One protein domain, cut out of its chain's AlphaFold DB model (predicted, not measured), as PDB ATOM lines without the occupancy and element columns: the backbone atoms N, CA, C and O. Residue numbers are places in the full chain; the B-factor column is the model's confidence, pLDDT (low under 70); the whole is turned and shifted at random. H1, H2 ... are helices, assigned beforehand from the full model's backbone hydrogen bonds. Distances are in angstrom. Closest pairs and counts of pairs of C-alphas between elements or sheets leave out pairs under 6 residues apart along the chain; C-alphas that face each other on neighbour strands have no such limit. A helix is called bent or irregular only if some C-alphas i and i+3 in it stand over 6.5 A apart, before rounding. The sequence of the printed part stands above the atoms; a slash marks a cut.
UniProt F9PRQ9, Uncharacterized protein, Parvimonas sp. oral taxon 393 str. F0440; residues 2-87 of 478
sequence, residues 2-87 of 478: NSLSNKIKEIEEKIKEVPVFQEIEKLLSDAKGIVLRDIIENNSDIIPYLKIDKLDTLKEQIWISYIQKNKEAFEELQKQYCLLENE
ATOM      1  N   ASN A   2      18.917 -46.177  -1.302       57.91
ATOM      2  CA  ASN A   2      20.242 -45.646  -0.903       57.91
ATOM      3  C   ASN A   2      21.453 -46.566  -1.165       57.91
ATOM      4  O   ASN A   2      22.555 -46.069  -1.359       57.91
ATOM      5  N   SER A   3      21.281 -47.893  -1.211       69.88
ATOM      6  CA  SER A   3      22.410 -48.817  -1.431       69.88
ATOM      7  C   SER A   3      22.966 -48.768  -2.860       69.88
ATOM      8  O   SER A   3      24.179 -48.845  -3.028       69.88
ATOM      9  N   LEU A   4      22.112 -48.596  -3.876       69.06
ATOM     10  CA  LEU A   4      22.545 -48.530  -5.276       69.06
ATOM     11  C   LEU A   4      23.243 -47.196  -5.574       69.06
ATOM     12  O   LEU A   4      24.308 -47.186  -6.175       69.06
ATOM     13  N   SER A   5      22.683 -46.088  -5.076       69.75
ATOM     14  CA  SER A   5      23.276 -44.753  -5.217       69.75
ATOM     15  C   SER A   5      24.653 -44.657  -4.551       69.75
ATOM     16  O   SER A   5      25.575 -44.107  -5.145       69.75
ATOM     17  N   ASN A   6      24.827 -45.262  -3.371       77.56
ATOM     18  CA  ASN A   6      26.133 -45.307  -2.711       77.56
ATOM     19  C   ASN A   6      27.152 -46.143  -3.497       77.56
ATOM     20  O   ASN A   6      28.310 -45.756  -3.591       77.56
ATOM     21  N   LYS A   7      26.719 -47.254  -4.107       76.75
ATOM     22  CA  LYS A   7      27.592 -48.109  -4.926       76.75
ATOM     23  C   LYS A   7      28.001 -47.439  -6.240       76.75
ATOM     24  O   LYS A   7      29.127 -47.617  -6.680       76.75
ATOM     25  N   ILE A   8      27.101 -46.660  -6.843       75.44
ATOM     26  CA  ILE A   8      27.392 -45.848  -8.033       75.44
ATOM     27  C   ILE A   8      28.432 -44.774  -7.694       75.44
ATOM     28  O   ILE A   8      29.436 -44.686  -8.387       75.44
ATOM     29  N   LYS A   9      28.258 -44.046  -6.582       73.38
ATOM     30  CA  LYS A   9      29.241 -43.051  -6.119       73.38
ATOM     31  C   LYS A   9      30.617 -43.655  -5.844       73.38
ATOM     32  O   LYS A   9      31.617 -43.086  -6.251       73.38
ATOM     33  N   GLU A  10      30.669 -44.828  -5.213       80.31
ATOM     34  CA  GLU A  10      31.934 -45.527  -4.946       80.31
ATOM     35  C   GLU A  10      32.659 -45.931  -6.246       80.31
ATOM     36  O   GLU A  10      33.885 -45.898  -6.327       80.31
ATOM     37  N   ILE A  11      31.907 -46.320  -7.280       77.12
ATOM     38  CA  ILE A  11      32.463 -46.657  -8.595       77.12
ATOM     39  C   ILE A  11      32.917 -45.389  -9.333       77.12
ATOM     40  O   ILE A  11      33.998 -45.387  -9.912       77.12
ATOM     41  N   GLU A  12      32.135 -44.310  -9.283       74.75
ATOM     42  CA  GLU A  12      32.500 -43.011  -9.864       74.75
ATOM     43  C   GLU A  12      33.775 -42.436  -9.236       74.75
ATOM     44  O   GLU A  12      34.643 -41.951  -9.960       74.75
ATOM     45  N   GLU A  13      33.925 -42.522  -7.912       75.56
ATOM     46  CA  GLU A  13      35.140 -42.093  -7.208       75.56
ATOM     47  C   GLU A  13      36.357 -42.912  -7.656       75.56
ATOM     48  O   GLU A  13      37.380 -42.334  -8.021       75.56
ATOM     49  N   LYS A  14      36.224 -44.241  -7.769       76.94
ATOM     50  CA  LYS A  14      37.303 -45.109  -8.278       76.94
ATOM     51  C   LYS A  14      37.686 -44.816  -9.728       76.94
ATOM     52  O   LYS A  14      38.850 -44.955 -10.085       76.94
ATOM     53  N   ILE A  15      36.730 -44.430 -10.574       73.56
ATOM     54  CA  ILE A  15      36.999 -44.062 -11.974       73.56
ATOM     55  C   ILE A  15      37.714 -42.705 -12.048       73.56
ATOM     56  O   ILE A  15      38.661 -42.562 -12.820       73.56
ATOM     57  N   LYS A  16      37.328 -41.735 -11.209       71.81
ATOM     58  CA  LYS A  16      37.992 -40.422 -11.111       71.81
ATOM     59  C   LYS A  16      39.431 -40.503 -10.590       71.81
ATOM     60  O   LYS A  16      40.231 -39.609 -10.862       71.81
ATOM     61  N   GLU A  17      39.778 -41.561  -9.862       75.38
ATOM     62  CA  GLU A  17      41.144 -41.833  -9.399       75.38
ATOM     63  C   GLU A  17      42.052 -42.453 -10.476       75.38
ATOM     64  O   GLU A  17      43.266 -42.528 -10.282       75.38
ATOM     65  N   VAL A  18      41.510 -42.878 -11.627       84.88
ATOM     66  CA  VAL A  18      42.317 -43.449 -12.715       84.88
ATOM     67  C   VAL A  18      43.197 -42.350 -13.335       84.88
ATOM     68  O   VAL A  18      42.661 -41.385 -13.882       84.88
ATOM     69  N   PRO A  19      44.539 -42.494 -13.344       78.75
ATOM     70  CA  PRO A  19      45.450 -41.440 -13.810       78.75
ATOM     71  C   PRO A  19      45.174 -40.980 -15.247       78.75
ATOM     72  O   PRO A  19      45.176 -39.789 -15.540       78.75
ATOM     73  N   VAL A  20      44.850 -41.929 -16.130       79.25
ATOM     74  CA  VAL A  20      44.529 -41.664 -17.542       79.25
ATOM     75  C   VAL A  20      43.253 -40.825 -17.684       79.25
ATOM     76  O   VAL A  20      43.171 -39.969 -18.559       79.25
ATOM     77  N   PHE A  21      42.263 -41.025 -16.807       77.38
ATOM     78  CA  PHE A  21      41.035 -40.229 -16.810       77.38
ATOM     79  C   PHE A  21      41.314 -38.778 -16.393       77.38
ATOM     80  O   PHE A  21      40.827 -37.854 -17.037       77.38
ATOM     81  N   GLN A  22      42.173 -38.570 -15.391       78.94
ATOM     82  CA  GLN A  22      42.585 -37.233 -14.943       78.94
ATOM     83  C   GLN A  22      43.405 -36.474 -16.001       78.94
ATOM     84  O   GLN A  22      43.296 -35.252 -16.112       78.94
ATOM     85  N   GLU A  23      44.224 -37.176 -16.787       82.31
ATOM     86  CA  GLU A  23      44.946 -36.583 -17.920       82.31
ATOM     87  C   GLU A  23      43.993 -36.134 -19.032       82.31
ATOM     88  O   GLU A  23      44.100 -35.003 -19.509       82.31
ATOM     89  N   ILE A  24      43.018 -36.974 -19.396       78.31
ATOM     90  CA  ILE A  24      41.982 -36.628 -20.382       78.31
ATOM     91  C   ILE A  24      41.133 -35.449 -19.884       78.31
ATOM     92  O   ILE A  24      40.855 -34.522 -20.642       78.31
ATOM     93  N   GLU A  25      40.770 -35.437 -18.601       77.19
ATOM     94  CA  GLU A  25      39.996 -34.357 -17.989       77.19
ATOM     95  C   GLU A  25      40.752 -33.018 -18.002       77.19
ATOM     96  O   GLU A  25      40.163 -31.975 -18.284       77.19
ATOM     97  N   LYS A  26      42.074 -33.037 -17.782       83.50
ATOM     98  CA  LYS A  26      42.925 -31.845 -17.940       83.50
ATOM     99  C   LYS A  26      42.986 -31.359 -19.387       83.50
ATOM    100  O   LYS A  26      42.937 -30.150 -19.606       83.50
ATOM    101  N   LEU A  27      43.084 -32.266 -20.360       79.75
ATOM    102  CA  LEU A  27      43.123 -31.916 -21.785       79.75
ATOM    103  C   LEU A  27      41.810 -31.292 -22.282       79.75
ATOM    104  O   LEU A  27      41.845 -30.481 -23.199       79.75
ATOM    105  N   LEU A  28      40.678 -31.633 -21.660       79.81
ATOM    106  CA  LEU A  28      39.343 -31.123 -21.998       79.81
ATOM    107  C   LEU A  28      38.878 -29.967 -21.090       79.81
ATOM    108  O   LEU A  28      37.690 -29.660 -21.043       79.81
ATOM    109  N   SER A  29      39.790 -29.341 -20.340       80.56
ATOM    110  CA  SER A  29      39.453 -28.297 -19.355       80.56
ATOM    111  C   SER A  29      39.195 -26.906 -19.951       80.56
ATOM    112  O   SER A  29      38.771 -25.997 -19.234       80.56
ATOM    113  N   ASP A  30      39.439 -26.716 -21.247       85.19
ATOM    114  CA  ASP A  30      39.157 -25.470 -21.952       85.19
ATOM    115  C   ASP A  30      37.676 -25.368 -22.372       85.19
ATOM    116  O   ASP A  30      36.926 -26.343 -22.378       85.19
ATOM    117  N   ALA A  31      37.225 -24.166 -22.747       79.12
ATOM    118  CA  ALA A  31      35.813 -23.923 -23.066       79.12
ATOM    119  C   ALA A  31      35.274 -24.820 -24.202       79.12
ATOM    120  O   ALA A  31      34.093 -25.159 -24.205       79.12
ATOM    121  N   LYS A  32      36.125 -25.218 -25.160       80.94
ATOM    122  CA  LYS A  32      35.757 -26.137 -26.250       80.94
ATOM    123  C   LYS A  32      35.783 -27.600 -25.800       80.94
ATOM    124  O   LYS A  32      34.899 -28.363 -26.185       80.94
ATOM    125  N   GLY A  33      36.759 -27.980 -24.981       81.38
ATOM    126  CA  GLY A  33      36.892 -29.310 -24.399       81.38
ATOM    127  C   GLY A  33      35.742 -29.668 -23.466       81.38
ATOM    128  O   GLY A  33      35.267 -30.796 -23.526       81.38
ATOM    129  N   ILE A  34      35.215 -28.704 -22.704       82.44
ATOM    130  CA  ILE A  34      34.029 -28.901 -21.855       82.44
ATOM    131  C   ILE A  34      32.807 -29.272 -22.710       82.44
ATOM    132  O   ILE A  34      32.117 -30.240 -22.412       82.44
ATOM    133  N   VAL A  35      32.580 -28.570 -23.825       83.75
ATOM    134  CA  VAL A  35      31.474 -28.885 -24.749       83.75
ATOM    135  C   VAL A  35      31.661 -30.262 -25.388       83.75
ATOM    136  O   VAL A  35      30.711 -31.034 -25.498       83.75
ATOM    137  N   LEU A  36      32.886 -30.596 -25.801       81.88
ATOM    138  CA  LEU A  36      33.193 -31.915 -26.353       81.88
ATOM    139  C   LEU A  36      32.978 -33.023 -25.314       81.88
ATOM    140  O   LEU A  36      32.432 -34.074 -25.645       81.88
ATOM    141  N   ARG A  37      33.367 -32.780 -24.062       81.56
ATOM    142  CA  ARG A  37      33.146 -33.692 -22.942       81.56
ATOM    143  C   ARG A  37      31.657 -33.954 -22.738       81.56
ATOM    144  O   ARG A  37      31.267 -35.117 -22.732       81.56
ATOM    145  N   ASP A  38      30.837 -32.909 -22.680       83.38
ATOM    146  CA  ASP A  38      29.381 -33.046 -22.549       83.38
ATOM    147  C   ASP A  38      28.781 -33.861 -23.708       83.38
ATOM    148  O   ASP A  38      27.893 -34.691 -23.507       83.38
ATOM    149  N   ILE A  39      29.275 -33.674 -24.937       82.56
ATOM    150  CA  ILE A  39      28.822 -34.443 -26.106       82.56
ATOM    151  C   ILE A  39      29.188 -35.925 -25.971       82.56
ATOM    152  O   ILE A  39      28.344 -36.775 -26.255       82.56
ATOM    153  N   ILE A  40      30.414 -36.236 -25.539       83.88
ATOM    154  CA  ILE A  40      30.900 -37.612 -25.362       83.88
ATOM    155  C   ILE A  40      30.150 -38.314 -24.228       83.88
ATOM    156  O   ILE A  40      29.763 -39.472 -24.380       83.88
ATOM    157  N   GLU A  41      29.916 -37.622 -23.112       82.62
ATOM    158  CA  GLU A  41      29.192 -38.166 -21.958       82.62
ATOM    159  C   GLU A  41      27.726 -38.470 -22.303       82.62
ATOM    160  O   GLU A  41      27.199 -39.504 -21.893       82.62
ATOM    161  N   ASN A  42      27.085 -37.629 -23.121       84.75
ATOM    162  CA  ASN A  42      25.710 -37.854 -23.576       84.75
ATOM    163  C   ASN A  42      25.597 -38.827 -24.765       84.75
ATOM    164  O   ASN A  42      24.505 -39.318 -25.043       84.75
ATOM    165  N   ASN A  43      26.696 -39.104 -25.476       83.94
ATOM    166  CA  ASN A  43      26.718 -39.936 -26.683       83.94
ATOM    167  C   ASN A  43      27.962 -40.839 -26.694       83.94
ATOM    168  O   ASN A  43      28.855 -40.705 -27.536       83.94
ATOM    169  N   SER A  44      28.013 -41.794 -25.761       81.19
ATOM    170  CA  SER A  44      29.147 -42.719 -25.598       81.19
ATOM    171  C   SER A  44      29.467 -43.541 -26.853       81.19
ATOM    172  O   SER A  44      30.596 -44.000 -27.029       81.19
ATOM    173  N   ASP A  45      28.497 -43.689 -27.754       82.31
ATOM    174  CA  ASP A  45      28.626 -44.422 -29.018       82.31
ATOM    175  C   ASP A  45      29.590 -43.752 -30.014       82.31
ATOM    176  O   ASP A  45      30.027 -44.386 -30.973       82.31
ATOM    177  N   ILE A  46      29.974 -42.490 -29.775       83.38
ATOM    178  CA  ILE A  46      30.944 -41.744 -30.593       83.38
ATOM    179  C   ILE A  46      32.392 -42.120 -30.229       83.38
ATOM    180  O   ILE A  46      33.285 -42.027 -31.071       83.38
ATOM    181  N   ILE A  47      32.647 -42.619 -29.012       83.38
ATOM    182  CA  ILE A  47      33.999 -42.933 -28.508       83.38
ATOM    183  C   ILE A  47      34.808 -43.845 -29.457       83.38
ATOM    184  O   ILE A  47      35.979 -43.544 -29.706       83.38
ATOM    185  N   PRO A  48      34.245 -44.919 -30.051       84.94
ATOM    186  CA  PRO A  48      34.970 -45.760 -31.004       84.94
ATOM    187  C   PRO A  48      35.443 -45.022 -32.262       84.94
ATOM    188  O   PRO A  48      36.400 -45.477 -32.890       84.94
ATOM    189  N   TYR A  49      34.780 -43.922 -32.627       82.38
ATOM    190  CA  TYR A  49      35.054 -43.107 -33.812       82.38
ATOM    191  C   TYR A  49      36.039 -41.958 -33.552       82.38
ATOM    192  O   TYR A  49      36.562 -41.383 -34.500       82.38
ATOM    193  N   LEU A  50      36.347 -41.660 -32.284       83.00
ATOM    194  CA  LEU A  50      37.357 -40.662 -31.900       83.00
ATOM    195  C   LEU A  50      38.800 -41.167 -32.050       83.00
ATOM    196  O   LEU A  50      39.751 -40.432 -31.784       83.00
ATOM    197  N   LYS A  51      38.987 -42.422 -32.471       85.75
ATOM    198  CA  LYS A  51      40.307 -42.952 -32.817       85.75
ATOM    199  C   LYS A  51      40.811 -42.312 -34.110       85.75
ATOM    200  O   LYS A  51      40.033 -42.117 -35.039       85.75
ATOM    201  N   ILE A  52      42.115 -42.039 -34.180       83.06
ATOM    202  CA  ILE A  52      42.760 -41.328 -35.302       83.06
ATOM    203  C   ILE A  52      42.420 -41.965 -36.660       83.06
ATOM    204  O   ILE A  52      42.132 -41.249 -37.611       83.06
ATOM    205  N   ASP A  53      42.378 -43.297 -36.735       87.81
ATOM    206  CA  ASP A  53      42.064 -44.077 -37.939       87.81
ATOM    207  C   ASP A  53      40.589 -44.018 -38.376       87.81
ATOM    208  O   ASP A  53      40.259 -44.454 -39.475       87.81
ATOM    209  N   LYS A  54      39.693 -43.488 -37.534       85.75
ATOM    210  CA  LYS A  54      38.239 -43.426 -37.776       85.75
ATOM    211  C   LYS A  54      37.665 -42.013 -37.800       85.75
ATOM    212  O   LYS A  54      36.472 -41.851 -38.062       85.75
ATOM    213  N   LEU A  55      38.498 -40.996 -37.577       85.56
ATOM    214  CA  LEU A  55      38.065 -39.598 -37.590       85.56
ATOM    215  C   LEU A  55      37.486 -39.185 -38.944       85.56
ATOM    216  O   LEU A  55      36.498 -38.456 -38.979       85.56
ATOM    217  N   ASP A  56      38.051 -39.660 -40.053       86.88
ATOM    218  CA  ASP A  56      37.534 -39.315 -41.382       86.88
ATOM    219  C   ASP A  56      36.166 -39.956 -41.647       86.88
ATOM    220  O   ASP A  56      35.266 -39.287 -42.148       86.88
ATOM    221  N   THR A  57      35.945 -41.189 -41.176       88.44
ATOM    222  CA  THR A  57      34.621 -41.830 -41.204       88.44
ATOM    223  C   THR A  57      33.602 -41.070 -40.352       88.44
ATOM    224  O   THR A  57      32.453 -40.913 -40.759       88.44
ATOM    225  N   LEU A  58      34.007 -40.567 -39.179       86.50
ATOM    226  CA  LEU A  58      33.131 -39.755 -38.332       86.50
ATOM    227  C   LEU A  58      32.722 -38.453 -39.029       86.50
ATOM    228  O   LEU A  58      31.545 -38.101 -39.019       86.50
ATOM    229  N   LYS A  59      33.676 -37.755 -39.661       86.25
ATOM    230  CA  LYS A  59      33.393 -36.538 -40.439       86.25
ATOM    231  C   LYS A  59      32.393 -36.824 -41.556       86.25
ATOM    232  O   LYS A  59      31.427 -36.081 -41.697       86.25
ATOM    233  N   GLU A  60      32.605 -37.894 -42.318       89.44
ATOM    234  CA  GLU A  60      31.714 -38.291 -43.411       89.44
ATOM    235  C   GLU A  60      30.290 -38.557 -42.904       89.44
ATOM    236  O   GLU A  60      29.329 -37.998 -43.432       89.44
ATOM    237  N   GLN A  61      30.135 -39.327 -41.821       87.44
ATOM    238  CA  GLN A  61      28.817 -39.611 -41.245       87.44
ATOM    239  C   GLN A  61      28.113 -38.362 -40.706       87.44
ATOM    240  O   GLN A  61      26.897 -38.230 -40.858       87.44
ATOM    241  N   ILE A  62      28.861 -37.426 -40.116       86.94
ATOM    242  CA  ILE A  62      28.322 -36.138 -39.672       86.94
ATOM    243  C   ILE A  62      27.808 -35.328 -40.870       86.94
ATOM    244  O   ILE A  62      26.689 -34.817 -40.824       86.94
ATOM    245  N   TRP A  63      28.575 -35.246 -41.962       89.50
ATOM    246  CA  TRP A  63      28.136 -34.575 -43.189       89.50
ATOM    247  C   TRP A  63      26.883 -35.220 -43.782       89.50
ATOM    248  O   TRP A  63      25.919 -34.514 -44.080       89.50
ATOM    249  N   ILE A  64      26.849 -36.551 -43.873       89.12
ATOM    250  CA  ILE A  64      25.667 -37.290 -44.337       89.12
ATOM    251  C   ILE A  64      24.462 -36.990 -43.441       89.12
ATOM    252  O   ILE A  64      23.368 -36.761 -43.951       89.12
ATOM    253  N   SER A  65      24.646 -36.933 -42.120       88.56
ATOM    254  CA  SER A  65      23.581 -36.585 -41.176       88.56
ATOM    255  C   SER A  65      23.041 -35.170 -41.407       88.56
ATOM    256  O   SER A  65      21.823 -34.981 -41.446       88.56
ATOM    257  N   TYR A  66      23.911 -34.179 -41.626       88.44
ATOM    258  CA  TYR A  66      23.485 -32.812 -41.940       88.44
ATOM    259  C   TYR A  66      22.732 -32.718 -43.269       88.44
ATOM    260  O   TYR A  66      21.719 -32.017 -43.338       88.44
ATOM    261  N   ILE A  67      23.190 -33.442 -44.296       88.38
ATOM    262  CA  ILE A  67      22.523 -33.509 -45.602       88.38
ATOM    263  C   ILE A  67      21.157 -34.184 -45.458       88.38
ATOM    264  O   ILE A  67      20.160 -33.647 -45.926       88.38
ATOM    265  N   GLN A  68      21.071 -35.309 -44.743       90.12
ATOM    266  CA  GLN A  68      19.805 -36.008 -44.493       90.12
ATOM    267  C   GLN A  68      18.816 -35.159 -43.691       90.12
ATOM    268  O   GLN A  68      17.627 -35.143 -44.004       90.12
ATOM    269  N   LYS A  69      19.290 -34.429 -42.675       92.06
ATOM    270  CA  LYS A  69      18.451 -33.534 -41.868       92.06
ATOM    271  C   LYS A  69      17.850 -32.400 -42.702       92.06
ATOM    272  O   LYS A  69      16.740 -31.965 -42.413       92.06
ATOM    273  N   ASN A  70      18.569 -31.941 -43.724       90.25
ATOM    274  CA  ASN A  70      18.151 -30.860 -44.617       90.25
ATOM    275  C   ASN A  70      17.880 -31.370 -46.039       90.25
ATOM    276  O   ASN A  70      18.112 -30.647 -47.008       90.25
ATOM    277  N   LYS A  71      17.414 -32.618 -46.169       90.38
ATOM    278  CA  LYS A  71      17.318 -33.321 -47.451       90.38
ATOM    279  C   LYS A  71      16.546 -32.530 -48.505       90.38
ATOM    280  O   LYS A  71      17.054 -32.366 -49.602       90.38
ATOM    281  N   GLU A  72      15.380 -31.989 -48.155       89.19
ATOM    282  CA  GLU A  72      14.553 -31.204 -49.086       89.19
ATOM    283  C   GLU A  72      15.293 -29.967 -49.620       89.19
ATOM    284  O   GLU A  72      15.251 -29.686 -50.814       89.19
ATOM    285  N   ALA A  73      16.027 -29.257 -48.757       87.38
ATOM    286  CA  ALA A  73      16.807 -28.090 -49.160       87.38
ATOM    287  C   ALA A  73      17.990 -28.473 -50.066       87.38
ATOM    288  O   ALA A  73      18.291 -27.755 -51.017       87.38
ATOM    289  N   PHE A  74      18.641 -29.610 -49.799       87.75
ATOM    290  CA  PHE A  74      19.713 -30.133 -50.649       87.75
ATOM    291  C   PHE A  74      19.200 -30.655 -51.994       87.75
ATOM    292  O   PHE A  74      19.855 -30.433 -53.006       87.75
ATOM    293  N   GLU A  75      18.045 -31.321 -52.027       90.31
ATOM    294  CA  GLU A  75      17.412 -31.784 -53.267       90.31
ATOM    295  C   GLU A  75      16.981 -30.601 -54.143       90.31
ATOM    296  O   GLU A  75      17.205 -30.622 -55.353       90.31
ATOM    297  N   GLU A  76      16.434 -29.537 -53.545       90.88
ATOM    298  CA  GLU A  76      16.118 -28.310 -54.280       90.88
ATOM    299  C   GLU A  76      17.389 -27.621 -54.791       90.88
ATOM    300  O   GLU A  76      17.453 -27.260 -55.963       90.88
ATOM    301  N   LEU A  77      18.435 -27.505 -53.964       86.31
ATOM    302  CA  LEU A  77      19.731 -26.971 -54.394       86.31
ATOM    303  C   LEU A  77      20.316 -27.781 -55.557       86.31
ATOM    304  O   LEU A  77      20.750 -27.196 -56.542       86.31
ATOM    305  N   GLN A  78      20.298 -29.113 -55.466       87.75
ATOM    306  CA  GLN A  78      20.776 -30.006 -56.521       87.75
ATOM    307  C   GLN A  78      19.985 -29.797 -57.812       87.75
ATOM    308  O   GLN A  78      20.565 -29.716 -58.891       87.75
ATOM    309  N   LYS A  79      18.659 -29.682 -57.714       89.62
ATOM    310  CA  LYS A  79      17.800 -29.444 -58.872       89.62
ATOM    311  C   LYS A  79      18.097 -28.094 -59.525       89.62
ATOM    312  O   LYS A  79      18.240 -28.049 -60.743       89.62
ATOM    313  N   GLN A  80      18.207 -27.021 -58.740       85.31
ATOM    314  CA  GLN A  80      18.564 -25.692 -59.248       85.31
ATOM    315  C   GLN A  80      19.962 -25.688 -59.871       85.31
ATOM    316  O   GLN A  80      20.139 -25.141 -60.955       85.31
ATOM    317  N   TYR A  81      20.927 -26.363 -59.243       83.56
ATOM    318  CA  TYR A  81      22.278 -26.530 -59.775       83.56
ATOM    319  C   TYR A  81      22.263 -27.226 -61.139       83.56
ATOM    320  O   TYR A  81      22.816 -26.699 -62.096       83.56
ATOM    321  N   CYS A  82      21.569 -28.364 -61.263       84.06
ATOM    322  CA  CYS A  82      21.460 -29.078 -62.535       84.06
ATOM    323  C   CYS A  82      20.745 -28.250 -63.612       84.06
ATOM    324  O   CYS A  82      21.079 -28.368 -64.788       84.06
ATOM    325  N   LEU A  83      19.754 -27.429 -63.254       85.00
ATOM    326  CA  LEU A  83      19.119 -26.518 -64.211       85.00
ATOM    327  C   LEU A  83      20.120 -25.470 -64.712       85.00
ATOM    328  O   LEU A  83      20.265 -25.316 -65.921       85.00
ATOM    329  N   LEU A  84      20.853 -24.828 -63.797       81.38
ATOM    330  CA  LEU A  84      21.879 -23.838 -64.132       81.38
ATOM    331  C   LEU A  84      22.994 -24.438 -65.003       81.38
ATOM    332  O   LEU A  84      23.402 -23.833 -65.987       81.38
ATOM    333  N   GLU A  85      23.464 -25.640 -64.663       80.31
ATOM    334  CA  GLU A  85      24.501 -26.365 -65.405       80.31
ATOM    335  C   GLU A  85      24.059 -26.660 -66.848       80.31
ATOM    336  O   GLU A  85      24.805 -26.400 -67.790       80.31
ATOM    337  N   ASN A  86      22.813 -27.108 -67.036       81.12
ATOM    338  CA  ASN A  86      22.250 -27.354 -68.367       81.12
ATOM    339  C   ASN A  86      22.038 -26.063 -69.179       81.12
ATOM    340  O   ASN A  86      22.178 -26.079 -70.402       81.12
ATOM    341  N   GLU A  87      21.671 -24.951 -68.538       79.00
ATOM    342  CA  GLU A  87      21.569 -23.652 -69.215       79.00
ATOM    343  C   GLU A  87      22.949 -23.166 -69.678       79.00
ATOM    344  O   GLU A  87      23.102 -22.754 -70.827       79.00
TER     345      GLU A  87
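AT A GLANCE: This is residues 2 to 87 of the 478 residues of an uncharacterized protein of Parvimonas sp. oral taxon 393 str. F0440 (UniProt F9PRQ9). Six helices are strung end to end in an open zigzag, each turning off from the one before at a corner, with no common core. The short H3 and H4 lie nearest the middle, H5 continues from H4 towards one end, where H6 sticks out with residues 76 to 87, and H1 sticks out at the other end with residues 2 to 15. The printed part has 86 residues, with six named helices in the order H1 to H6 and no named strand; the class is all helix. The whole is extended, with a radius of gyration of the C-alphas of 21.0 A and spans of 70 by 30 by 24 A.

HOW THE PARTS SIT: Begin at the longest helix, H5, residues 52 to 69, which is irregular: C-alphas 53 and 56 are 7.4 A apart. With its residues 54 to 58 alone it touches H4, residues 44 to 49, only at the corner by their link; the closest C-alphas, of Tyr 49 and Leu 58, are 5.9 A apart. Their lines stand at a steep tilt of 59 degrees, opposite ways. H4 is only just irregular, with C-alphas 45 and 48 6.8 A apart. At the other end of H5, look for H6, residues 71 to 87: the two are close but not clearly touching, 6.7 A between the closest C-alphas, of Ile 67 and Phe 74, and about perpendicular at 84 degrees. Before H4 comes H3, residues 31 to 42, close but not clearly touching it, with the closest C-alphas, of Ile 40 and Ile 46, 6.7 A apart. H2, residues 19 to 27, is close to H3 but not clearly touching, the closest C-alphas being those of Leu 27 and Gly 33 at 7.2 A. H1, residues 2 to 16, is about perpendicular to H2 at 75 degrees and close but not clearly touching, with the C-alphas of Lys 16 and Gln 22 the closest at 6.8 A. H1 and H6 are apart. In H1, H2 and H6 every O i to N i+4 pair is within hydrogen-bond range; in H3 it is 7 of 8, in H5 12 of 14, and in H4 0 of 2, beside 2 of 3 O i to N i+3 pairs.

IN THESE COORDINATES: Find C-alpha 52 at (42.760, -41.328, -35.302); from there H5 runs 26.4 A to C-alpha 69. H6 runs 24.2 A and ends at C-alpha 87, (21.569, -23.652, -69.215). H1 begins at C-alpha 2, (20.242, -45.646, -0.903), and is 21.1 A long; H2 measures 12.6 A, H3 17.2 A and H4 10.1 A.

THE WHOLE: The two C-alphas farthest apart, of Ser 3 and Glu 87, are 72.3 A apart. The printed part has no cut, and its five links between helices are tight. The mean pLDDT of the printed part is 82.4, with residues 2 to 5 under 70.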